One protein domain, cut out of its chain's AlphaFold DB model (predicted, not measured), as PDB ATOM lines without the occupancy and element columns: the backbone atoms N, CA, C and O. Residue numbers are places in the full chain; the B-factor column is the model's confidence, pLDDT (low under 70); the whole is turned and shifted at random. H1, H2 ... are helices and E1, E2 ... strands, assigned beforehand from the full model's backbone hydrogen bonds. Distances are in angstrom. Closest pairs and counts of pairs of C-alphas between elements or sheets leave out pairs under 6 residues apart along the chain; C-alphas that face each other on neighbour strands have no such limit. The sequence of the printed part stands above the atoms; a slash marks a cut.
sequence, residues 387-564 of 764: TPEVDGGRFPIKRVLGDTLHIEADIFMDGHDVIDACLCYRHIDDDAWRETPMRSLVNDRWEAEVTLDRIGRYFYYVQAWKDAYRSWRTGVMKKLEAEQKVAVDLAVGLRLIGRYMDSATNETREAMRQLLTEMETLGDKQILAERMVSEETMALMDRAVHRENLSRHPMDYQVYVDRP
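What this domain is: This is residues 387 to 564 of the 764 residues of the protein "Alpha-1,4-glucan:maltose-1-phosphate maltosyltransferase" of Methyloligella halotolerans (UniProt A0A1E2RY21). An elongated, two-lobed model: one lobe is a sandwich of strands, a strongly twisted six-strand sheet of E1, E3, E4, E6, E7 and E8 with the two-strand sheet E2 and E5 over it, and the other lobe is a cluster of five helices at one end of it. In the helical lobe H1, H2 and H3 run back and forth, and the short H4 and H5, one after the other, fill the side between H1 and H3; the chain enters this lobe from E6 and leaves it into E7. The printed part has 178 residues, with eight named strands and five named helices in the order E1 E2 E3 E4 E5 E6 H1 H2 H3 H4 H5 E7 E8, and its class is mixed, helices and strands. The six-strand sheet is branched and mixed, parallel at E1 and E8 and otherwise antiparallel, while E2 and E5 are antiparallel. The whole is loose, with a radius of gyration of the C-alphas of 19.9 A and spans of 63 by 35 by 24 A.

Where its parts are: In the largest sheet, E6 is the longest strand, residues 456 to 466, 33.9 A from C-alpha 456 at (77.928, 110.408, 82.606) to C-alpha 466 at (88.602, 142.172, 87.768). E3 is residues 419 to 427, 27.3 A; E4 is residues 434 to 437, E7 residues 548 to 552, E8 residues 557 to 562 and E1 residues 397 to 400. In the smaller sheet E2, residues 404 to 412, is 25.4 A long and E5, residues 445 to 451, is 20.7 A. H1 is residues 468 to 481, 20.2 A; H2, residues 487 to 503, 26.3 A; H3, residues 506 to 521, 23.1 A. H4 is residues 525 to 533 and H5 residues 535 to 543, ending at C-alpha 543 at (79.711, 141.349, 75.367).

How they stand to each other: E6 has E3 on one side, with N 461 and O 424 at 2.9 A, and E7 and E8 on the other side. Its pairing is staggered: residues 463 to 466 pair with E7, N 464 and O 551 at 2.9 A, and residues 456 to 460 with E8, N 458 and O 559 at 2.9 A. E3 and E4 form a hairpin, with N 423 and O 436 at 2.8 A. E1 is the parallel neighbour of E8, with N 399 and O 560 at 3.0 A. E2 and E5 pair with N 407 and O 448 at 2.9 A. The two sheets form a sandwich, two sheets face to face, 8.2 A centre to centre where they face each other; the closest C-alphas of E3 and E5 are those of Leu 423 and Ala 448, 6.6 A apart. H1 only grazes the branched sheet, with residues 468 to 471. H2 is the hub. It forms helical hairpins with H1, closest C-alphas Tyr 469 and Leu 496 at 6.4 A, and with H3, closest C-alphas Met 501 and Arg 509 at 5.2 A. With residues 487 to 493 alone H2 touches H4, closest C-alphas Leu 490 and Ala 529 at 6.6 A. H5 touches residues 508 to 512 of H3 alone, closest C-alphas Thr 508 and Arg 543 at 6.8 A. H1 and H3 are apart. Every O i to N i+4 pair is within hydrogen-bond range in H1, H3, H4 and H5; in H2 10 of 13 are.

The domain as a whole: The C-alphas farthest apart, those of Gly 523 and Arg 563, are 62.9 A apart. The printed part has no cut, and no link is long. The mean pLDDT of the printed part is 93.4, and no printed residue is under 70.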
ATOM      1  N   THR A 387      82.216 124.642  96.734       95.69
ATOM      2  CA  THR A 387      81.272 123.598  97.136       95.69
ATOM      3  C   THR A 387      80.239 123.350  96.043       95.69
ATOM      4  O   THR A 387      79.905 124.281  95.315       95.69
ATOM      5  N   PRO A 388      79.689 122.129  95.929       95.31
ATOM      6  CA  PRO A 388      79.988 120.939  96.731       95.31
ATOM      7  C   PRO A 388      81.303 120.260  96.317       95.31
ATOM      8  O   PRO A 388      81.669 120.266  95.151       95.31
ATOM      9  N   GLU A 389      81.990 119.604  97.249       93.62
ATOM     10  CA  GLU A 389      83.157 118.763  96.949       93.62
ATOM     11  C   GLU A 389      83.211 117.534  97.871       93.62
ATOM     12  O   GLU A 389      82.594 117.513  98.936       93.62
ATOM     13  N   VAL A 390      83.941 116.489  97.463       92.81
ATOM     14  CA  VAL A 390      84.215 115.307  98.301       92.81
ATOM     15  C   VAL A 390      85.722 115.114  98.409       92.81
ATOM     16  O   VAL A 390      86.398 114.944  97.392       92.81
ATOM     17  N   ASP A 391      86.240 115.115  99.640       91.25
ATOM     18  CA  ASP A 391      87.668 114.981  99.961       91.25
ATOM     19  C   ASP A 391      88.564 115.942  99.153       91.25
ATOM     20  O   ASP A 391      89.543 115.513  98.532       91.25
ATOM     21  N   GLY A 392      88.219 117.237  99.111       85.19
ATOM     22  CA  GLY A 392      88.977 118.235  98.342       85.19
ATOM     23  C   GLY A 392      88.905 118.011  96.829       85.19
ATOM     24  O   GLY A 392      89.913 118.120  96.133       85.19
ATOM     25  N   GLY A 393      87.755 117.549  96.330       89.25
ATOM     26  CA  GLY A 393      87.531 117.220  94.917       89.25
ATOM     27  C   GLY A 393      88.158 115.901  94.449       89.25
ATOM     28  O   GLY A 393      88.091 115.576  93.262       89.25
ATOM     29  N   ARG A 394      88.761 115.110  95.349       89.50
ATOM     30  CA  ARG A 394      89.383 113.820  95.002       89.50
ATOM     31  C   ARG A 394      88.380 112.820  94.429       89.50
ATOM     32  O   ARG A 394      88.751 112.000  93.586       89.50
ATOM     33  N   PHE A 395      87.143 112.852  94.915       93.19
ATOM     34  CA  PHE A 395      86.075 111.967  94.464       93.19
ATOM     35  C   PHE A 395      84.938 112.769  93.830       93.19
ATOM     36  O   PHE A 395      84.664 113.889  94.260       93.19
ATOM     37  N   PRO A 396      84.258 112.205  92.816       95.50
ATOM     38  CA  PRO A 396      83.132 112.880  92.204       95.50
ATOM     39  C   PRO A 396      81.958 112.975  93.180       95.50
ATOM     40  O   PRO A 396      81.606 111.985  93.832       95.50
ATOM     41  N   ILE A 397      81.296 114.130  93.209       95.88
ATOM     42  CA  ILE A 397      79.948 114.224  93.777       95.88
ATOM     43  C   ILE A 397      78.981 113.413  92.899       95.88
ATOM     44  O   ILE A 397      79.265 113.137  91.730       95.88
ATOM     45  N   LYS A 398      77.820 113.037  93.437       96.06
ATOM     46  CA  LYS A 398      76.788 112.313  92.681       96.06
ATOM     47  C   LYS A 398      75.546 113.164  92.483       96.06
ATOM     48  O   LYS A 398      75.112 113.840  93.415       96.06
ATOM     49  N   ARG A 399      74.980 113.089  91.285       95.50
ATOM     50  CA  ARG A 399      73.696 113.678  90.891       95.50
ATOM     51  C   ARG A 399      72.957 112.704  89.978       95.50
ATOM     52  O   ARG A 399      73.534 111.691  89.571       95.50
ATOM     53  N   VAL A 400      71.703 112.988  89.662       95.69
ATOM     54  CA  VAL A 400      70.956 112.275  88.624       95.69
ATOM     55  C   VAL A 400      70.613 113.183  87.452       95.69
ATOM     56  O   VAL A 400      70.680 114.405  87.542       95.69
ATOM     57  N   LEU A 401      70.310 112.565  86.313       95.69
ATOM     58  CA  LEU A 401      69.872 113.262  85.108       95.69
ATOM     59  C   LEU A 401      68.690 114.195  85.413       95.69
ATOM     60  O   LEU A 401      67.685 113.743  85.959       95.69
ATOM     61  N   GLY A 402      68.801 115.454  84.993       92.56
ATOM     62  CA  GLY A 402      67.800 116.496  85.214       92.56
ATOM     63  C   GLY A 402      67.984 117.291  86.508       92.56
ATOM     64  O   GLY A 402      67.298 118.294  86.679       92.56
ATOM     65  N   ASP A 403      68.909 116.899  87.392       93.06
ATOM     66  CA  ASP A 403      69.216 117.680  88.592       93.06
ATOM     67  C   ASP A 403      69.837 119.038  88.229       93.06
ATOM     68  O   ASP A 403      70.682 119.144  87.332       93.06
ATOM     69  N   THR A 404      69.486 120.060  89.011       95.38
ATOM     70  CA  THR A 404      70.212 121.331  89.051       95.38
ATOM     71  C   THR A 404      71.337 121.233  90.073       95.38
ATOM     72  O   THR A 404      71.124 120.970  91.258       95.38
ATOM     73  N   LEU A 405      72.564 121.425  89.610       94.56
ATOM     74  CA  LEU A 405      73.742 121.499  90.449       94.56
ATOM     75  C   LEU A 405      73.981 122.949  90.866       94.56
ATOM     76  O   LEU A 405      74.390 123.768  90.049       94.56
ATOM     77  N   HIS A 406      73.755 123.216  92.150       97.56
ATOM     78  CA  HIS A 406      74.144 124.458  92.814       97.56
ATOM     79  C   HIS A 406      75.616 124.404  93.213       97.56
ATOM     80  O   HIS A 406      76.036 123.444  93.872       97.56
ATOM     81  N   ILE A 407      76.389 125.399  92.795       97.62
ATOM     82  CA  ILE A 407      77.813 125.542  93.098       97.62
ATOM     83  C   ILE A 407      78.039 126.894  93.740       97.62
ATOM     84  O   ILE A 407      77.539 127.903  93.259       97.62
ATOM     85  N   GLU A 408      78.862 126.905  94.778       98.12
ATOM     86  CA  GLU A 408      79.256 128.118  95.471       98.12
ATOM     87  C   GLU A 408      80.769 128.183  95.660       98.12
ATOM     88  O   GLU A 408      81.422 127.143  95.754       98.12
ATOM     89  N   ALA A 409      81.319 129.391  95.745       98.00
ATOM     90  CA  ALA A 409      82.731 129.640  96.025       98.00
ATOM     91  C   ALA A 409      82.919 130.986  96.732       98.00
ATOM     92  O   ALA A 409      82.112 131.897  96.556       98.00
ATOM     93  N   ASP A 410      84.004 131.116  97.489       98.25
ATOM     94  CA  ASP A 410      84.445 132.386  98.061       98.25
ATOM     95  C   ASP A 410      85.395 133.050  97.057       98.25
ATOM     96  O   ASP A 410      86.395 132.449  96.651       98.25
ATOM     97  N   ILE A 411      85.053 134.258  96.597       97.88
ATOM     98  CA  ILE A 411      85.778 134.960  95.531       97.88
ATOM     99  C   ILE A 411      86.007 136.414  95.934       97.88
ATOM    100  O   ILE A 411      85.065 137.202  96.016       97.88
ATOM    101  N   PHE A 412      87.275 136.774  96.133       95.38
ATOM    102  CA  PHE A 412      87.680 138.105  96.583       95.38
ATOM    103  C   PHE A 412      89.056 138.509  96.037       95.38
ATOM    104  O   PHE A 412      89.828 137.689  95.535       95.38
ATOM    105  N   MET A 413      89.379 139.799  96.125       94.44
ATOM    106  CA  MET A 413      90.678 140.353  95.739       94.44
ATOM    107  C   MET A 413      91.070 141.512  96.658       94.44
ATOM    108  O   MET A 413      90.237 142.035  97.394       94.44
ATOM    109  N   ASP A 414      92.335 141.930  96.625       90.88
ATOM    110  CA  ASP A 414      92.757 143.128  97.346       90.88
ATOM    111  C   ASP A 414      92.197 144.410  96.705       90.88
ATOM    112  O   ASP A 414      92.081 144.521  95.485       90.88
ATOM    113  N   GLY A 415      91.892 145.410  97.534       89.19
ATOM    114  CA  GLY A 415      91.339 146.687  97.085       89.19
ATOM    115  C   GLY A 415      89.809 146.729  97.105       89.19
ATOM    116  O   GLY A 415      89.169 146.003  97.853       89.19
ATOM    117  N   HIS A 416      89.240 147.648  96.323       88.50
ATOM    118  CA  HIS A 416      87.792 147.910  96.262       88.50
ATOM    119  C   HIS A 416      87.264 147.834  94.821       88.50
ATOM    120  O   HIS A 416      86.232 148.423  94.497       88.50
ATOM    121  N   ASP A 417      88.031 147.193  93.938       92.38
ATOM    122  CA  ASP A 417      87.632 146.985  92.553       92.38
ATOM    123  C   ASP A 417      86.510 145.939  92.481       92.38
ATOM    124  O   ASP A 417      86.408 145.043  93.317       92.38
ATOM    125  N   VAL A 418      85.658 146.067  91.470       94.00
ATOM    126  CA  VAL A 418      84.565 145.136  91.198       94.00
ATOM    127  C   VAL A 418      85.120 143.881  90.524       94.00
ATOM    128  O   VAL A 418      85.884 143.961  89.558       94.00
ATOM    129  N   ILE A 419      84.708 142.724  91.037       95.25
ATOM    130  CA  ILE A 419      85.038 141.390  90.526       95.25
ATOM    131  C   ILE A 419      83.829 140.850  89.765       95.25
ATOM    132  O   ILE A 419      82.692 141.150  90.127       95.25
ATOM    133  N   ASP A 420      84.081 140.032  88.751       95.00
ATOM    134  CA  ASP A 420      83.074 139.189  88.116       95.00
ATOM    135  C   ASP A 420      83.589 137.744  87.999       95.00
ATOM    136  O   ASP A 420      84.799 137.493  88.049       95.00
ATOM    137  N   ALA A 421      82.676 136.778  87.905       96.62
ATOM    138  CA  ALA A 421      83.004 135.358  87.962       96.62
ATOM    139  C   ALA A 421      82.055 134.497  87.126       96.62
ATOM    140  O   ALA A 421      80.888 134.820  86.916       96.62
ATOM    141  N   CYS A 422      82.545 133.345  86.670       96.88
ATOM    142  CA  CYS A 422      81.697 132.333  86.051       96.88
ATOM    143  C   CYS A 422      82.131 130.905  86.392       96.88
ATOM    144  O   CYS A 422      83.292 130.605  86.690       96.88
ATOM    145  N   LEU A 423      81.147 130.015  86.318       97.88
ATOM    146  CA  LEU A 423      81.301 128.579  86.389       97.88
ATOM    147  C   LEU A 423      81.570 128.026  84.990       97.88
ATOM    148  O   LEU A 423      80.726 128.137  84.100       97.88
ATOM    149  N   CYS A 424      82.703 127.354  84.821       97.62
ATOM    150  CA  CYS A 424      82.991 126.558  83.637       97.62
ATOM    151  C   CYS A 424      82.610 125.108  83.881       97.62
ATOM    152  O   CYS A 424      83.075 124.511  84.851       97.62
ATOM    153  N   TYR A 425      81.845 124.504  82.978       97.00
ATOM    154  CA  TYR A 425      81.495 123.090  83.058       97.00
ATOM    155  C   TYR A 425      81.461 122.422  81.682       97.00
ATOM    156  O   TYR A 425      81.270 123.069  80.653       97.00
ATOM    157  N   ARG A 426      81.664 121.104  81.654       96.88
ATOM    158  CA  ARG A 426      81.517 120.291  80.438       96.88
ATOM    159  C   ARG A 426      81.184 118.843  80.759       96.88
ATOM    160  O   ARG A 426      81.598 118.322  81.799       96.88
ATOM    161  N   HIS A 427      80.492 118.182  79.839       97.50
ATOM    162  CA  HIS A 427      80.364 116.728  79.857       97.50
ATOM    163  C   HIS A 427      81.675 116.075  79.381       97.50
ATOM    164  O   HIS A 427      82.444 116.679  78.639       97.50
ATOM    165  N   ILE A 428      81.948 114.833  79.789       95.81
ATOM    166  CA  ILE A 428      83.157 114.097  79.381       95.81
ATOM    167  C   ILE A 428      83.285 113.932  77.860       95.81
ATOM    168  O   ILE A 428      84.405 113.888  77.359       95.81
ATOM    169  N   ASP A 429      82.155 113.875  77.156       95.31
ATOM    170  CA  ASP A 429      82.095 113.744  75.695       95.31
ATOM    171  C   ASP A 429      82.209 115.091  74.959       95.31
ATOM    172  O   ASP A 429      82.231 115.106  73.731       95.31
ATOM    173  N   ASP A 430      82.228 116.211  75.686       95.19
ATOM    174  CA  ASP A 430      82.320 117.544  75.099       95.19
ATOM    175  C   ASP A 430      83.777 118.034  75.152       95.19
ATOM    176  O   ASP A 430      84.424 118.018  76.210       95.19
ATOM    177  N   ASP A 431      84.274 118.516  74.011       92.25
ATOM    178  CA  ASP A 431      85.609 119.119  73.900       92.25
ATOM    179  C   ASP A 431      85.642 120.556  74.444       92.25
ATOM    180  O   ASP A 431      86.650 121.001  74.998       92.25
ATOM    181  N   ALA A 432      84.536 121.291  74.295       94.25
ATOM    182  CA  ALA A 432      84.426 122.691  74.686       94.25
ATOM    183  C   ALA A 432      83.822 122.856  76.088       94.25
ATOM    184  O   ALA A 432      82.890 122.149  76.477       94.25
ATOM    185  N   TRP A 433      84.335 123.838  76.829       95.94
ATOM    186  CA  TRP A 433      83.741 124.288  78.084       95.94
ATOM    187  C   TRP A 433      82.552 125.206  77.809       95.94
ATOM    188  O   TRP A 433      82.604 126.052  76.918       95.94
ATOM    189  N   ARG A 434      81.494 125.038  78.598       95.38
ATOM    190  CA  ARG A 434      80.364 125.963  78.685       95.38
ATOM    191  C   ARG A 434      80.569 126.847  79.909       95.38
ATOM    192  O   ARG A 434      81.121 126.384  80.907       95.38
ATOM    193  N   GLU A 435      80.118 128.090  79.833       95.50
ATOM    194  CA  GLU A 435      80.241 129.065  80.916       95.50
ATOM    195  C   GLU A 435      78.851 129.508  81.387       95.50
ATOM    196  O   GLU A 435      77.974 129.780  80.566       95.50
ATOM    197  N   THR A 436      78.667 129.596  82.703       95.75
ATOM    198  CA  THR A 436      77.486 130.187  83.346       95.75
ATOM    199  C   THR A 436      77.955 131.273  84.317       95.75
ATOM    200  O   THR A 436      78.785 130.964  85.175       95.75
ATOM    201  N   PRO A 437      77.470 132.527  84.223       95.50
ATOM    202  CA  PRO A 437      77.834 133.589  85.164       95.50
ATOM    203  C   PRO A 437      77.540 133.199  86.616       95.50
ATOM    204  O   PRO A 437      76.530 132.550  86.890       95.50
ATOM    205  N   MET A 438      78.411 133.604  87.539       97.56
ATOM    206  CA  MET A 438      78.165 133.478  88.971       97.56
ATOM    207  C   MET A 438      77.569 134.773  89.515       97.56
ATOM    208  O   MET A 438      77.924 135.870  89.094       97.56
ATOM    209  N   ARG A 439      76.674 134.647  90.489       96.75
ATOM    210  CA  ARG A 439      76.061 135.765  91.198       96.75
ATOM    211  C   ARG A 439      76.737 135.955  92.549       96.75
ATOM    212  O   ARG A 439      76.861 134.999  93.310       96.75
ATOM    213  N   SER A 440      77.128 137.187  92.859       96.19
ATOM    214  CA  SER A 440      77.623 137.548  94.188       96.19
ATOM    215  C   SER A 440      76.484 137.552  95.213       96.19
ATOM    216  O   SER A 440      75.382 138.030  94.933       96.19
ATOM    217  N   LEU A 441      76.758 137.011  96.395       94.50
ATOM    218  CA  LEU A 441      75.891 136.984  97.567       94.50
ATOM    219  C   LEU A 441      76.459 137.934  98.640       94.50
ATOM    220  O   LEU A 441      76.862 139.055  98.346       94.50
ATOM    221  N   VAL A 442      76.463 137.506  99.904       92.19
ATOM    222  CA  VAL A 442      77.058 138.232 101.034       92.19
ATOM    223  C   VAL A 442      78.381 137.586 101.446       92.19
ATOM    224  O   VAL A 442      78.567 136.390 101.239       92.19
ATOM    225  N   ASN A 443      79.268 138.356 102.085       92.38
ATOM    226  CA  ASN A 443      80.565 137.886 102.599       92.38
ATOM    227  C   ASN A 443      81.449 137.227 101.526       92.38
ATOM    228  O   ASN A 443      81.965 136.136 101.745       92.38
ATOM    229  N   ASP A 444      81.566 137.863 100.356       95.62
ATOM    230  CA  ASP A 444      82.384 137.387  99.230       95.62
ATOM    231  C   ASP A 444      82.008 135.987  98.711       95.62
ATOM    232  O   ASP A 444      82.768 135.370  97.964       95.62
ATOM    233  N   ARG A 445      80.819 135.490  99.072       97.44
ATOM    234  CA  ARG A 445      80.264 134.230  98.580       97.44
ATOM    235  C   ARG A 445      79.623 134.442  97.218       97.44
ATOM    236  O   ARG A 445      78.898 135.413  97.017       97.44
ATOM    237  N   TRP A 446      79.845 133.519  96.299       98.44
ATOM    238  CA  TRP A 446      79.279 133.532  94.954       98.44
ATOM    239  C   TRP A 446      78.602 132.210  94.654       98.44
ATOM    240  O   TRP A 446      79.049 131.178  95.146       98.44
ATOM    241  N   GLU A 447      77.576 132.232  93.808       98.12
ATOM    242  CA  GLU A 447      76.831 131.038  93.411       98.12
ATOM    243  C   GLU A 447      76.576 130.957  91.900       98.12
ATOM    244  O   GLU A 447      76.458 131.976  91.222       98.12
ATOM    245  N   ALA A 448      76.455 129.743  91.373       97.94
ATOM    246  CA  ALA A 448      75.909 129.466  90.049       97.94
ATOM    247  C   ALA A 448      75.149 128.140  90.045       97.94
ATOM    248  O   ALA A 448      75.498 127.193  90.752       97.94
ATOM    249  N   GLU A 449      74.155 128.060  89.168       97.25
ATOM    250  CA  GLU A 449      73.355 126.862  88.955       97.25
ATOM    251  C   GLU A 449      73.545 126.324  87.536       97.25
ATOM    252  O   GLU A 449      73.601 127.075  86.559       97.25
ATOM    253  N   VAL A 450      73.625 124.999  87.411       95.69
ATOM    254  CA  VAL A 450      73.708 124.323  86.113       95.69
ATOM    255  C   VAL A 450      72.831 123.079  86.073       95.69
ATOM    256  O   VAL A 450      72.889 122.232  86.961       95.69
ATOM    257  N   THR A 451      72.030 122.935  85.020       96.00
ATOM    258  CA  THR A 451      71.217 121.733  84.798       96.00
ATOM    259  C   THR A 451      72.043 120.631  84.138       96.00
ATOM    260  O   THR A 451      72.706 120.850  83.124       96.00
ATOM    261  N   LEU A 452      71.986 119.424  84.702       95.62
ATOM    262  CA  LEU A 452      72.726 118.258  84.221       95.62
ATOM    263  C   LEU A 452      71.870 117.442  83.246       95.62
ATOM    264  O   LEU A 452      70.993 116.675  83.639       95.62
ATOM    265  N   ASP A 453      72.135 117.613  81.954       94.50
ATOM    266  CA  ASP A 453      71.296 117.156  80.839       94.50
ATOM    267  C   ASP A 453      71.660 115.772  80.264       94.50
ATOM    268  O   ASP A 453      70.945 115.251  79.405       94.50
ATOM    269  N   ARG A 454      72.752 115.143  80.720       95.88
ATOM    270  CA  ARG A 454      73.237 113.843  80.224       95.88
ATOM    271  C   ARG A 454      73.716 112.942  81.358       95.88
ATOM    272  O   ARG A 454      74.237 113.393  82.370       95.88
ATOM    273  N   ILE A 455      73.562 111.632  81.172       96.81
ATOM    274  CA  ILE A 455      74.155 110.621  82.062       96.81
ATOM    275  C   ILE A 455      75.642 110.510  81.740       96.81
ATOM    276  O   ILE A 455      76.009 110.346  80.578       96.81
ATOM    277  N   GLY A 456      76.485 110.507  82.769       95.25
ATOM    278  CA  GLY A 456      77.928 110.408  82.606       95.25
ATOM    279  C   GLY A 456      78.686 111.294  83.580       95.25
ATOM    280  O   GLY A 456      78.187 111.663  84.641       95.25
ATOM    281  N   ARG A 457      79.942 111.591  83.251       97.19
ATOM    282  CA  ARG A 457      80.801 112.419  84.098       97.19
ATOM    283  C   ARG A 457      80.831 113.845  83.563       97.19
ATOM    284  O   ARG A 457      81.106 114.038  82.384       97.19
ATOM    285  N   TYR A 458      80.630 114.814  84.446       97.00
ATOM    286  CA  TYR A 458      80.910 116.221  84.183       97.00
ATOM    287  C   TYR A 458      82.153 116.660  84.937       97.00
ATOM    288  O   TYR A 458      82.493 116.107  85.990       97.00
ATOM    289  N   PHE A 459      82.799 117.679  84.387       96.56
ATOM    290  CA  PHE A 459      83.872 118.418  85.027       96.56
ATOM    291  C   PHE A 459      83.439 119.867  85.192       96.56
ATOM    292  O   PHE A 459      82.759 120.390  84.309       96.56
ATOM    293  N   TYR A 460      83.839 120.503  86.291       96.38
ATOM    294  CA  TYR A 460      83.620 121.931  86.492       96.38
ATOM    295  C   TYR A 460      84.747 122.601  87.278       96.38
ATOM    296  O   TYR A 460      85.441 121.959  88.067       96.38
ATOM    297  N   TYR A 461      84.917 123.899  87.056       96.62
ATOM    298  CA  TYR A 461      85.791 124.774  87.834       96.62
ATOM    299  C   TYR A 461      85.251 126.207  87.811       96.62
ATOM    300  O   TYR A 461      84.456 126.569  86.946       96.62
ATOM    301  N   VAL A 462      85.712 127.029  88.750       97.81
ATOM    302  CA  VAL A 462      85.354 128.450  88.845       97.81
ATOM    303  C   VAL A 462      86.500 129.312  88.315       97.81
ATOM    304  O   VAL A 462      87.676 129.011  88.555       97.81
ATOM    305  N   GLN A 463      86.159 130.378  87.594       97.00
ATOM    306  CA  GLN A 463      87.086 131.437  87.196       97.00
ATOM    307  C   GLN A 463      86.516 132.810  87.553       97.00
ATOM    308  O   GLN A 463      85.301 133.003  87.539       97.00
ATOM    309  N   ALA A 464      87.399 133.756  87.855       97.12
ATOM    310  CA  ALA A 464      87.036 135.108  88.260       97.12
ATOM    311  C   ALA A 464      88.079 136.124  87.790       97.12
ATOM    312  O   ALA A 464      89.249 135.787  87.600       97.12
ATOM    313  N   TRP A 465      87.654 137.363  87.574       95.56
ATOM    314  CA  TRP A 465      88.491 138.438  87.046       95.56
ATOM    315  C   TRP A 465      88.053 139.791  87.597       95.56
ATOM    316  O   TRP A 465      86.937 139.959  88.084       95.56
ATOM    317  N   LYS A 466      88.938 140.779  87.492       94.75
ATOM    318  CA  LYS A 466      88.602 142.172  87.768       94.75
ATOM    319  C   LYS A 466      87.829 142.751  86.582       94.75
ATOM    320  O   LYS A 466      88.321 142.735  85.452       94.75
ATOM    321  N   ASP A 467      86.664 143.335  86.845       93.62
ATOM    322  CA  ASP A 467      85.926 144.124  85.860       93.62
ATOM    323  C   ASP A 467      86.314 145.602  85.997       93.62
ATOM    324  O   ASP A 467      85.750 146.376  86.781       93.62
ATOM    325  N   ALA A 468      87.335 146.002  85.236       93.50
ATOM    326  CA  ALA A 468      87.882 147.352  85.291       93.50
ATOM    327  C   ALA A 468      86.874 148.421  84.853       93.50
ATOM    328  O   ALA A 468      86.877 149.526  85.404       93.50
ATOM    329  N   TYR A 469      86.004 148.106  83.891       94.75
ATOM    330  CA  TYR A 469      85.004 149.053  83.417       94.75
ATOM    331  C   TYR A 469      83.877 149.241  84.430       94.75
ATOM    332  O   TYR A 469      83.532 150.378  84.746       94.75
ATOM    333  N   ARG A 470      83.359 148.159  85.021       94.25
ATOM    334  CA  ARG A 470      82.335 148.242  86.076       94.25
ATOM    335  C   ARG A 470      82.865 148.900  87.349       94.25
ATOM    336  O   ARG A 470      82.147 149.690  87.971       94.25
ATOM    337  N   SER A 471      84.134 148.662  87.688       94.56
ATOM    338  CA  SER A 471      84.841 149.372  88.767       94.56
ATOM    339  C   SER A 471      84.881 150.878  88.511       94.56
ATOM    340  O   SER A 471      84.462 151.677  89.353       94.56
ATOM    341  N   TRP A 472      85.331 151.270  87.315       96.00
ATOM    342  CA  TRP A 472      85.374 152.665  86.883       96.00
ATOM    343  C   TRP A 472      83.982 153.306  86.891       96.00
ATOM    344  O   TRP A 472      83.804 154.362  87.499       96.00
ATOM    345  N   ARG A 473      82.983 152.645  86.294       95.56
ATOM    346  CA  ARG A 473      81.597 153.120  86.227       95.56
ATOM    347  C   ARG A 473      81.042 153.391  87.617       95.56
ATOM    348  O   ARG A 473      80.506 154.466  87.851       95.56
ATOM    349  N   THR A 474      81.213 152.455  88.549       94.19
ATOM    350  CA  THR A 474      80.744 152.607  89.935       94.19
ATOM    351  C   THR A 474      81.367 153.831  90.607       94.19
ATOM    352  O   THR A 474      80.675 154.594  91.280       94.19
ATOM    353  N   GLY A 475      82.669 154.052  90.402       94.44
ATOM    354  CA  GLY A 475      83.362 155.235  90.911       94.44
ATOM    355  C   GLY A 475      82.859 156.539  90.286       94.44
ATOM    356  O   GLY A 475      82.665 157.521  91.000       94.44
ATOM    357  N   VAL A 476      82.619 156.554  88.973       94.94
ATOM    358  CA  VAL A 476      82.114 157.735  88.257       94.94
ATOM    359  C   VAL A 476      80.675 158.052  88.643       94.94
ATOM    360  O   VAL A 476      80.398 159.211  88.927       94.94
ATOM    361  N   MET A 477      79.786 157.062  88.739       94.56
ATOM    362  CA  MET A 477      78.395 157.284  89.159       94.56
ATOM    363  C   MET A 477      78.325 157.945  90.540       94.56
ATOM    364  O   MET A 477      77.699 158.989  90.676       94.56
ATOM    365  N   LYS A 478      79.078 157.440  91.528       94.31
ATOM    366  CA  LYS A 478      79.155 158.058  92.868       94.31
ATOM    367  C   LYS A 478      79.664 159.501  92.832       94.31
ATOM    368  O   LYS A 478      79.225 160.339  93.613       94.31
ATOM    369  N   LYS A 479      80.620 159.804  91.945       93.31
ATOM    370  CA  LYS A 479      81.140 161.169  91.767       93.31
ATOM    371  C   LYS A 479      80.117 162.091  91.104       93.31
ATOM    372  O   LYS A 479      80.041 163.249  91.499       93.31
ATOM    373  N   LEU A 480      79.354 161.589  90.131       91.19
ATOM    374  CA  LEU A 480      78.275 162.332  89.476       91.19
ATOM    375  C   LEU A 480      77.144 162.645  90.462       91.19
ATOM    376  O   LEU A 480      76.719 163.792  90.537       91.19
ATOM    377  N   GLU A 481      76.726 161.667  91.270       92.06
ATOM    378  CA  GLU A 481      75.738 161.849  92.346       92.06
ATOM    379  C   GLU A 481      76.184 162.890  93.384       92.06
ATOM    380  O   GLU A 481      75.363 163.605  93.947       92.06
ATOM    381  N   ALA A 482      77.494 162.992  93.623       92.88
ATOM    382  CA  ALA A 482      78.095 163.979  94.516       92.88
ATOM    383  C   ALA A 482      78.465 165.308  93.820       92.88
ATOM    384  O   ALA A 482      79.214 166.098  94.397       92.88
ATOM    385  N   GLU A 483      78.011 165.532  92.580       90.69
ATOM    386  CA  GLU A 483      78.278 166.732  91.767       90.69
ATOM    387  C   GLU A 483      79.779 167.076  91.613       90.69
ATOM    388  O   GLU A 483      80.190 168.234  91.490       90.69
ATOM    389  N   GLN A 484      80.648 166.060  91.610       91.12
ATOM    390  CA  GLN A 484      82.092 166.235  91.461       91.12
ATOM    391  C   GLN A 484      82.520 166.285  89.990       91.12
ATOM    392  O   GLN A 484      81.943 165.657  89.105       91.12
ATOM    393  N   LYS A 485      83.621 166.993  89.711       88.94
ATOM    394  CA  LYS A 485      84.191 167.077  88.357       88.94
ATOM    395  C   LYS A 485      84.855 165.754  87.955       88.94
ATOM    396  O   LYS A 485      85.872 165.382  88.532       88.94
ATOM    397  N   VAL A 486      84.361 165.121  86.887       92.06
ATOM    398  CA  VAL A 486      84.825 163.799  86.401       92.06
ATOM    399  C   VAL A 486      85.675 163.841  85.122       92.06
ATOM    400  O   VAL A 486      85.930 162.813  84.505       92.06
ATOM    401  N   ALA A 487      86.162 165.011  84.692       88.12
ATOM    402  CA  ALA A 487      86.832 165.156  83.389       88.12
ATOM    403  C   ALA A 487      88.043 164.216  83.184       88.12
ATOM    404  O   ALA A 487      88.257 163.720  82.081       88.12
ATOM    405  N   VAL A 488      88.829 163.962  84.237       90.25
ATOM    406  CA  VAL A 488      89.961 163.017  84.188       90.25
ATOM    407  C   VAL A 488      89.463 161.570  84.128       90.25
ATOM    408  O   VAL A 488      90.027 160.758  83.394       90.25
ATOM    409  N   ASP A 489      88.395 161.257  84.861       93.38
ATOM    410  CA  ASP A 489      87.794 159.926  84.891       93.38
ATOM    411  C   ASP A 489      87.209 159.538  83.525       93.38
ATOM    412  O   ASP A 489      87.393 158.402  83.093       93.38
ATOM    413  N   LEU A 490      86.596 160.474  82.790       93.44
ATOM    414  CA  LEU A 490      86.083 160.219  81.434       93.44
ATOM    415  C   LEU A 490      87.197 159.790  80.468       93.44
ATOM    416  O   LEU A 490      87.044 158.824  79.722       93.44
ATOM    417  N   ALA A 491      88.370 160.427  80.547       91.81
ATOM    418  CA  ALA A 491      89.527 160.026  79.746       91.81
ATOM    419  C   ALA A 491      90.032 158.612  80.101       91.81
ATOM    420  O   ALA A 491      90.588 157.918  79.248       91.81
ATOM    421  N   VAL A 492      89.862 158.166  81.354       94.12
ATOM    422  CA  VAL A 492      90.156 156.782  81.760       94.12
ATOM    423  C   VAL A 492      89.138 155.818  81.155       94.12
ATOM    424  O   VAL A 492      89.553 154.811  80.583       94.12
ATOM    425  N   GLY A 493      87.844 156.137  81.227       93.44
ATOM    426  CA  GLY A 493      86.777 155.301  80.677       93.44
ATOM    427  C   GLY A 493      86.909 155.089  79.167       93.44
ATOM    428  O   GLY A 493      86.842 153.953  78.709       93.44
ATOM    429  N   LEU A 494      87.220 156.140  78.398       92.25
ATOM    430  CA  LEU A 494      87.447 156.028  76.949       92.25
ATOM    431  C   LEU A 494      88.609 155.075  76.625       92.25
ATOM    432  O   LEU A 494      88.507 154.226  75.741       92.25
ATOM    433  N   ARG A 495      89.701 155.142  77.400       92.19
ATOM    434  CA  ARG A 495      90.823 154.198  77.269       92.19
ATOM    435  C   ARG A 495      90.460 152.767  77.669       92.19
ATOM    436  O   ARG A 495      91.110 151.839  77.195       92.19
ATOM    437  N   LEU A 496      89.504 152.568  78.577       93.19
ATOM    438  CA  LEU A 496      89.024 151.230  78.940       93.19
ATOM    439  C   LEU A 496      88.185 150.626  77.812       93.19
ATOM    440  O   LEU A 496      88.434 149.482  77.445       93.19
ATOM    441  N   ILE A 497      87.290 151.410  77.203       91.56
ATOM    442  CA  ILE A 497      86.517 150.982  76.025       91.56
ATOM    443  C   ILE A 497      87.473 150.556  74.902       91.56
ATOM    444  O   ILE A 497      87.359 149.445  74.391       91.56
ATOM    445  N   GLY A 498      88.483 151.380  74.598       89.94
ATOM    446  CA  GLY A 498      89.504 151.041  73.602       89.94
ATOM    447  C   GLY A 498      90.262 149.742  73.908       89.94
ATOM    448  O   GLY A 498      90.525 148.968  72.996       89.94
ATOM    449  N   ARG A 499      90.560 149.448  75.182       89.38
ATOM    450  CA  ARG A 499      91.210 148.186  75.585       89.38
ATOM    451  C   ARG A 499      90.304 146.963  75.438       89.38
ATOM    452  O   ARG A 499      90.770 145.909  75.022       89.38
ATOM    453  N   TYR A 500      89.017 147.080  75.762       91.19
ATOM    454  CA  TYR A 500      88.068 145.963  75.643       91.19
ATOM    455  C   TYR A 500      87.821 145.578  74.172       91.19
ATOM    456  O   TYR A 500      87.550 144.416  73.871       91.19
ATOM    457  N   MET A 501      87.984 146.520  73.234       88.12
ATOM    458  CA  MET A 501      87.889 146.250  71.792       88.12
ATOM    459  C   MET A 501      88.941 145.259  71.274       88.12
ATOM    460  O   MET A 501      88.679 144.560  70.288       88.12
ATOM    461  N   ASP A 502      90.110 145.182  71.916       86.50
ATOM    462  CA  ASP A 502      91.190 144.283  71.500       86.50
ATOM    463  C   ASP A 502      90.785 142.807  71.658       86.50
ATOM    464  O   ASP A 502      91.149 141.972  70.829       86.50
ATOM    465  N   SER A 503      89.976 142.493  72.677       82.56
ATOM    466  CA  SER A 503      89.485 141.138  72.973       82.56
ATOM    467  C   SER A 503      88.087 140.829  72.425       82.56
ATOM    468  O   SER A 503      87.661 139.677  72.470       82.56
ATOM    469  N   ALA A 504      87.377 141.823  71.887       89.00
ATOM    470  CA  ALA A 504      86.011 141.665  71.392       89.00
ATOM    471  C   ALA A 504      85.925 140.857  70.077       89.00
ATOM    472  O   ALA A 504      86.858 140.844  69.268       89.00
ATOM    473  N   THR A 505      84.771 140.231  69.811       90.06
ATOM    474  CA  THR A 505      84.461 139.674  68.478       90.06
ATOM    475  C   THR A 505      84.375 140.785  67.430       90.06
ATOM    476  O   THR A 505      84.303 141.966  67.767       90.06
ATOM    477  N   ASN A 506      84.380 140.437  66.140       90.06
ATOM    478  CA  ASN A 506      84.327 141.445  65.076       90.06
ATOM    479  C   ASN A 506      83.047 142.291  65.143       90.06
ATOM    480  O   ASN A 506      83.117 143.507  64.988       90.06
ATOM    481  N   GLU A 507      81.908 141.661  65.431       91.88
ATOM    482  CA  GLU A 507      80.601 142.311  65.540       91.88
ATOM    483  C   GLU A 507      80.564 143.268  66.740       91.88
ATOM    484  O   GLU A 507      80.192 144.434  66.600       91.88
ATOM    485  N   THR A 508      81.009 142.804  67.912       92.31
ATOM    486  CA  THR A 508      81.065 143.627  69.128       92.31
ATOM    487  C   THR A 508      82.064 144.770  68.968       92.31
ATOM    488  O   THR A 508      81.766 145.902  69.340       92.31
ATOM    489  N   ARG A 509      83.225 144.514  68.356       93.06
ATOM    490  CA  ARG A 509      84.247 145.536  68.103       93.06
ATOM    491  C   ARG A 509      83.725 146.659  67.210       93.06
ATOM    492  O   ARG A 509      84.048 147.816  67.463       93.06
ATOM    493  N   GLU A 510      82.935 146.339  66.187       93.31
ATOM    494  CA  GLU A 510      82.333 147.354  65.318       93.31
ATOM    495  C   GLU A 510      81.313 148.211  66.077       93.31
ATOM    496  O   GLU A 510      81.387 149.437  66.023       93.31
ATOM    497  N   ALA A 511      80.438 147.591  66.874       93.38
ATOM    498  CA  ALA A 511      79.503 148.325  67.728       93.38
ATOM    499  C   ALA A 511      80.225 149.237  68.743       93.38
ATOM    500  O   ALA A 511      79.810 150.372  68.968       93.38
ATOM    501  N   MET A 512      81.342 148.783  69.320       93.62
ATOM    502  CA  MET A 512      82.164 149.597  70.226       93.62
ATOM    503  C   MET A 512      82.867 150.750  69.511       93.62
ATOM    504  O   MET A 512      82.997 151.833  70.077       93.62
ATOM    505  N   ARG A 513      83.304 150.542  68.263       93.38
ATOM    506  CA  ARG A 513      83.883 151.610  67.443       93.38
ATOM    507  C   ARG A 513      82.847 152.696  67.159       93.38
ATOM    508  O   ARG A 513      83.159 153.868  67.329       93.38
ATOM    509  N   GLN A 514      81.629 152.304  66.792       93.00
ATOM    510  CA  GLN A 514      80.518 153.236  66.587       93.00
ATOM    511  C   GLN A 514      80.205 154.022  67.863       93.00
ATOM    512  O   GLN A 514      80.085 155.242  67.803       93.00
ATOM    513  N   LEU A 515      80.169 153.346  69.017       92.94
ATOM    514  CA  LEU A 515      79.984 153.990  70.316       92.94
ATOM    515  C   LEU A 515      81.089 155.016  70.622       92.94
ATOM    516  O   LEU A 515      80.794 156.114  71.082       92.94
ATOM    517  N   LEU A 516      82.358 154.686  70.361       92.69
ATOM    518  CA  LEU A 516      83.466 155.627  70.554       92.69
ATOM    519  C   LEU A 516      83.346 156.845  69.636       92.69
ATOM    520  O   LEU A 516      83.513 157.966  70.105       92.69
ATOM    521  N   THR A 517      83.017 156.645  68.357       91.31
ATOM    522  CA  THR A 517      82.803 157.753  67.415       91.31
ATOM    523  C   THR A 517      81.637 158.639  67.851       91.31
ATOM    524  O   THR A 517      81.760 159.859  67.818       91.31
ATOM    525  N   GLU A 518      80.530 158.056  68.317       91.94
ATOM    526  CA  GLU A 518      79.410 158.797  68.914       91.94
ATOM    527  C   GLU A 518      79.899 159.645  70.103       91.94
ATOM    528  O   GLU A 518      79.691 160.857  70.130       91.94
ATOM    529  N   MET A 519      80.633 159.040  71.042       92.75
ATOM    530  CA  MET A 519      81.171 159.715  72.228       92.75
ATOM    531  C   MET A 519      82.145 160.854  71.899       92.75
ATOM    532  O   MET A 519      82.134 161.875  72.582       92.75
ATOM    533  N   GLU A 520      82.967 160.717  70.857       88.19
ATOM    534  CA  GLU A 520      83.893 161.765  70.402       88.19
ATOM    535  C   GLU A 520      83.167 163.005  69.860       88.19
ATOM    536  O   GLU A 520      83.707 164.111  69.923       88.19
ATOM    537  N   THR A 521      81.936 162.844  69.363       89.56
ATOM    538  CA  THR A 521      81.110 163.969  68.893       89.56
ATOM    539  C   THR A 521      80.381 164.706  70.019       89.56
ATOM    540  O   THR A 521      79.902 165.824  69.812       89.56
ATOM    541  N   LEU A 522      80.326 164.132  71.226       87.94
ATOM    542  CA  LEU A 522      79.703 164.759  72.390       87.94
ATOM    543  C   LEU A 522      80.647 165.809  72.996       87.94
ATOM    544  O   LEU A 522      81.586 165.496  73.723       87.94
ATOM    545  N   GLY A 523      80.383 167.086  72.708       77.56
ATOM    546  CA  GLY A 523      81.155 168.207  73.261       77.56
ATOM    547  C   GLY A 523      80.873 168.499  74.743       77.56
ATOM    548  O   GLY A 523      81.721 169.075  75.429       77.56
ATOM    549  N   ASP A 524      79.701 168.097  75.246       89.19
ATOM    550  CA  ASP A 524      79.312 168.270  76.646       89.19
ATOM    551  C   ASP A 524      79.793 167.086  77.500       89.19
ATOM    552  O   ASP A 524      79.452 165.925  77.261       89.19
ATOM    553  N   LYS A 525      80.582 167.394  78.535       86.75
ATOM    554  CA  LYS A 525      81.171 166.394  79.434       86.75
ATOM    555  C   LYS A 525      80.138 165.684  80.305       86.75
ATOM    556  O   LYS A 525      80.395 164.549  80.694       86.75
ATOM    557  N   GLN A 526      79.023 166.334  80.627       86.81
ATOM    558  CA  GLN A 526      77.944 165.741  81.409       86.81
ATOM    559  C   GLN A 526      77.200 164.697  80.572       86.81
ATOM    560  O   GLN A 526      77.064 163.553  80.998       86.81
ATOM    561  N   ILE A 527      76.843 165.053  79.335       90.12
ATOM    562  CA  ILE A 527      76.186 164.139  78.386       90.12
ATOM    563  C   ILE A 527      77.101 162.951  78.066       90.12
ATOM    564  O   ILE A 527      76.660 161.802  78.049       90.12
ATOM    565  N   LEU A 528      78.400 163.202  77.872       93.75
ATOM    566  CA  LEU A 528      79.384 162.137  77.691       93.75
ATOM    567  C   LEU A 528      79.442 161.203  78.909       93.75
ATOM    568  O   LEU A 528      79.456 159.984  78.744       93.75
ATOM    569  N   ALA A 529      79.464 161.756  80.126       92.56
ATOM    570  CA  ALA A 529      79.486 160.960  81.348       92.56
ATOM    571  C   ALA A 529      78.252 160.054  81.454       92.56
ATOM    572  O   ALA A 529      78.408 158.850  81.657       92.56
ATOM    573  N   GLU A 530      77.057 160.606  81.239       92.06
ATOM    574  CA  GLU A 530      75.782 159.877  81.240       92.06
ATOM    575  C   GLU A 530      75.759 158.768  80.183       92.06
ATOM    576  O   GLU A 530      75.392 157.627  80.474       92.06
ATOM    577  N   ARG A 531      76.245 159.061  78.971       95.00
ATOM    578  CA  ARG A 531      76.339 158.070  77.897       95.00
ATOM    579  C   ARG A 531      77.281 156.922  78.256       95.00
ATOM    580  O   ARG A 531      76.941 155.755  78.044       95.00
ATOM    581  N   MET A 532      78.447 157.225  78.823       94.81
ATOM    582  CA  MET A 532      79.418 156.202  79.214       94.81
ATOM    583  C   MET A 532      78.923 155.334  80.378       94.81
ATOM    584  O   MET A 532      79.188 154.140  80.388       94.81
ATOM    585  N   VAL A 533      78.179 155.883  81.344       95.69
ATOM    586  CA  VAL A 533      77.646 155.090  82.472       95.69
ATOM    587  C   VAL A 533      76.290 154.434  82.184       95.69
ATOM    588  O   VAL A 533      75.743 153.770  83.067       95.69
ATOM    589  N   SER A 534      75.740 154.588  80.979       95.50
ATOM    590  CA  SER A 534      74.447 154.005  80.603       95.50
ATOM    591  C   SER A 534      74.451 152.469  80.606       95.50
ATOM    592  O   SER A 534      75.474 151.822  80.365       95.50
ATOM    593  N   GLU A 535      73.279 151.875  80.853       95.06
ATOM    594  CA  GLU A 535      73.089 150.415  80.812       95.06
ATOM    595  C   GLU A 535      73.352 149.830  79.416       95.06
ATOM    596  O   GLU A 535      73.865 148.723  79.285       95.06
ATOM    597  N   GLU A 536      73.080 150.593  78.357       94.12
ATOM    598  CA  GLU A 536      73.378 150.196  76.977       94.12
ATOM    599  C   GLU A 536      74.883 150.035  76.739       94.12
ATOM    600  O   GLU A 536      75.323 149.040  76.155       94.12
ATOM    601  N   THR A 537      75.678 150.997  77.221       94.81
ATOM    602  CA  THR A 537      77.139 150.915  77.163       94.81
ATOM    603  C   THR A 537      77.627 149.723  77.980       94.81
ATOM    604  O   THR A 537      78.432 148.940  77.480       94.81
ATOM    605  N   MET A 538      77.094 149.509  79.189       93.06
ATOM    606  CA  MET A 538      77.442 148.342  80.008       93.06
ATOM    607  C   MET A 538      77.146 147.015  79.308       93.06
ATOM    608  O   MET A 538      78.026 146.161  79.240       93.06
ATOM    609  N   ALA A 539      75.968 146.859  78.704       92.44
ATOM    610  CA  ALA A 539      75.608 145.649  77.969       92.44
ATOM    611  C   ALA A 539      76.520 145.397  76.753       92.44
ATOM    612  O   ALA A 539      76.732 144.254  76.338       92.44
ATOM    613  N   LEU A 540      77.069 146.450  76.140       92.81
ATOM    614  CA  LEU A 540      78.084 146.304  75.099       92.81
ATOM    615  C   LEU A 540      79.443 145.881  75.675       92.81
ATOM    616  O   LEU A 540      80.096 145.015  75.093       92.81
ATOM    617  N   MET A 541      79.841 146.440  76.818       92.69
ATOM    618  CA  MET A 541      81.084 146.074  77.502       92.69
ATOM    619  C   MET A 541      81.064 144.624  78.004       92.69
ATOM    620  O   MET A 541      82.048 143.910  77.811       92.69
ATOM    621  N   ASP A 542      79.933 144.151  78.535       89.31
ATOM    622  CA  ASP A 542      79.751 142.762  78.982       89.31
ATOM    623  C   ASP A 542      79.917 141.766  77.813       89.31
ATOM    624  O   ASP A 542      80.498 140.691  77.967       89.31
ATOM    625  N   ARG A 543      79.511 142.151  76.592       89.00
ATOM    626  CA  ARG A 543      79.711 141.349  75.367       89.00
ATOM    627  C   ARG A 543      81.153 141.314  74.859       89.00
ATOM    628  O   ARG A 543      81.474 140.456  74.038       89.00
ATOM    629  N   ALA A 544      82.015 142.237  75.284       85.94
ATOM    630  CA  ALA A 544      83.415 142.281  74.855       85.94
ATOM    631  C   ALA A 544      84.313 141.288  75.623       85.94
ATOM    632  O   ALA A 544      85.454 141.069  75.214       85.94
ATOM    633  N   VAL A 545      83.791 140.685  76.705       76.19
ATOM    634  CA  VAL A 545      84.393 139.598  77.508       76.19
ATOM    635  C   VAL A 545      85.877 139.835  77.837       76.19
ATOM    636  O   VAL A 545      86.717 138.937  77.755       76.19
ATOM    637  N   HIS A 546      86.232 141.067  78.204       87.69
ATOM    638  CA  HIS A 546      87.587 141.388  78.642       87.69
ATOM    639  C   HIS A 546      87.777 140.987  80.110       87.69
ATOM    640  O   HIS A 546      87.081 141.492  80.987       87.69
ATOM    641  N   ARG A 547      88.730 140.089  80.384       90.56
ATOM    642  CA  ARG A 547      88.969 139.524  81.723       90.56
ATOM    643  C   ARG A 547      90.341 139.937  82.255       90.56
ATOM    644  O   ARG A 547      91.344 139.280  81.970       90.56
ATOM    645  N   GLU A 548      90.399 141.034  83.008       90.81
ATOM    646  CA  GLU A 548      91.646 141.513  83.618       90.81
ATOM    647  C   GLU A 548      92.001 140.676  84.858       90.81
ATOM    648  O   GLU A 548      91.150 140.384  85.692       90.81
ATOM    649  N   ASN A 549      93.271 140.281  84.987       91.88
ATOM    650  CA  ASN A 549      93.752 139.410  86.068       91.88
ATOM    651  C   ASN A 549      92.940 138.106  86.234       91.88
ATOM    652  O   ASN A 549      92.635 137.711  87.361       91.88
ATOM    653  N   LEU A 550      92.574 137.465  85.117       94.38
ATOM    654  CA  LEU A 550      91.800 136.225  85.113       94.38
ATOM    655  C   LEU A 550      92.478 135.133  85.952       94.38
ATOM    656  O   LEU A 550      93.513 134.591  85.568       94.38
ATOM    657  N   SER A 551      91.833 134.774  87.055       95.31
ATOM    658  CA  SER A 551      92.210 133.667  87.922       95.31
ATOM    659  C   SER A 551      91.299 132.472  87.685       95.31
ATOM    660  O   SER A 551      90.079 132.603  87.587       95.31
ATOM    661  N   ARG A 552      91.890 131.277  87.665       94.56
ATOM    662  CA  ARG A 552      91.170 130.000  87.607       94.56
ATOM    663  C   ARG A 552      91.492 129.166  88.839       94.56
ATOM    664  O   ARG A 552      92.663 129.001  89.183       94.56
ATOM    665  N   HIS A 553      90.469 128.570  89.446       93.75
ATOM    666  CA  HIS A 553      90.680 127.584  90.500       93.75
ATOM    667  C   HIS A 553      91.444 126.364  89.941       93.75
ATOM    668  O   HIS A 553      91.055 125.826  88.900       93.75
ATOM    669  N   PRO A 554      92.526 125.892  90.588       89.31
ATOM    670  CA  PRO A 554      93.421 124.888  90.002       89.31
ATOM    671  C   PRO A 554      92.819 123.478  89.910       89.31
ATOM    672  O   PRO A 554      93.358 122.632  89.197       89.31
ATOM    673  N   MET A 555      91.743 123.203  90.652       89.75
ATOM    674  CA  MET A 555      91.094 121.892  90.694       89.75
ATOM    675  C   MET A 555      89.930 121.806  89.704       89.75
ATOM    676  O   MET A 555      89.025 122.637  89.750       89.75
ATOM    677  N   ASP A 556      89.929 120.749  88.888       93.19
ATOM    678  CA  ASP A 556      88.772 120.329  88.095       93.19
ATOM    679  C   ASP A 556      87.923 119.356  88.916       93.19
ATOM    680  O   ASP A 556      88.255 118.176  89.083       93.19
ATOM    681  N   TYR A 557      86.815 119.864  89.442       95.94
ATOM    682  CA  TYR A 557      85.857 119.084  90.204       95.94
ATOM    683  C   TYR A 557      85.062 118.149  89.300       95.94
ATOM    684  O   TYR A 557      84.871 118.412  88.113       95.94
ATOM    685  N   GLN A 558      84.597 117.033  89.862       96.25
ATOM    686  CA  GLN A 558      83.896 115.995  89.109       96.25
ATOM    687  C   GLN A 558      82.494 115.759  89.653       96.25
ATOM    688  O   GLN A 558      82.287 115.657  90.861       96.25
ATOM    689  N   VAL A 559      81.554 115.553  88.738       96.75
ATOM    690  CA  VAL A 559      80.176 115.144  89.025       96.75
ATOM    691  C   VAL A 559      79.915 113.858  88.265       96.75
ATOM    692  O   VAL A 559      80.180 113.780  87.067       96.75
ATOM    693  N   TYR A 560      79.406 112.834  88.940       97.69
ATOM    694  CA  TYR A 560      78.893 111.639  88.285       97.69
ATOM    695  C   TYR A 560      77.369 111.686  88.271       97.69
ATOM    696  O   TYR A 560      76.734 111.653  89.326       97.69
ATOM    697  N   VAL A 561      76.815 111.774  87.069       97.31
ATOM    698  CA  VAL A 561      75.383 111.866  86.805       97.31
ATOM    699  C   VAL A 561      74.872 110.486  86.440       97.31
ATOM    700  O   VAL A 561      75.230 109.933  85.400       97.31
ATOM    701  N   ASP A 562      74.063 109.919  87.326       96.38
ATOM    702  CA  ASP A 562      73.440 108.614  87.133       96.38
ATOM    703  C   ASP A 562      72.012 108.768  86.577       96.38
ATOM    704  O   ASP A 562      71.455 109.862  86.466       96.38
ATOM    705  N   ARG A 563      71.387 107.652  86.213       94.19
ATOM    706  CA  ARG A 563      69.968 107.625  85.837       94.19
ATOM    707  C   ARG A 563      69.080 107.904  87.064       94.19
ATOM    708  O   ARG A 563      69.432 107.457  88.155       94.19
ATOM    709  N   PRO A 564      67.884 108.504  86.910       91.81
ATOM    710  CA  PRO A 564      67.008 108.861  88.040       91.81
ATOM    711  C   PRO A 564      66.705 107.707  89.016       91.81
ATOM    712  O   PRO A 564      66.722 107.889  90.231       91.81
TER     713      PRO A 564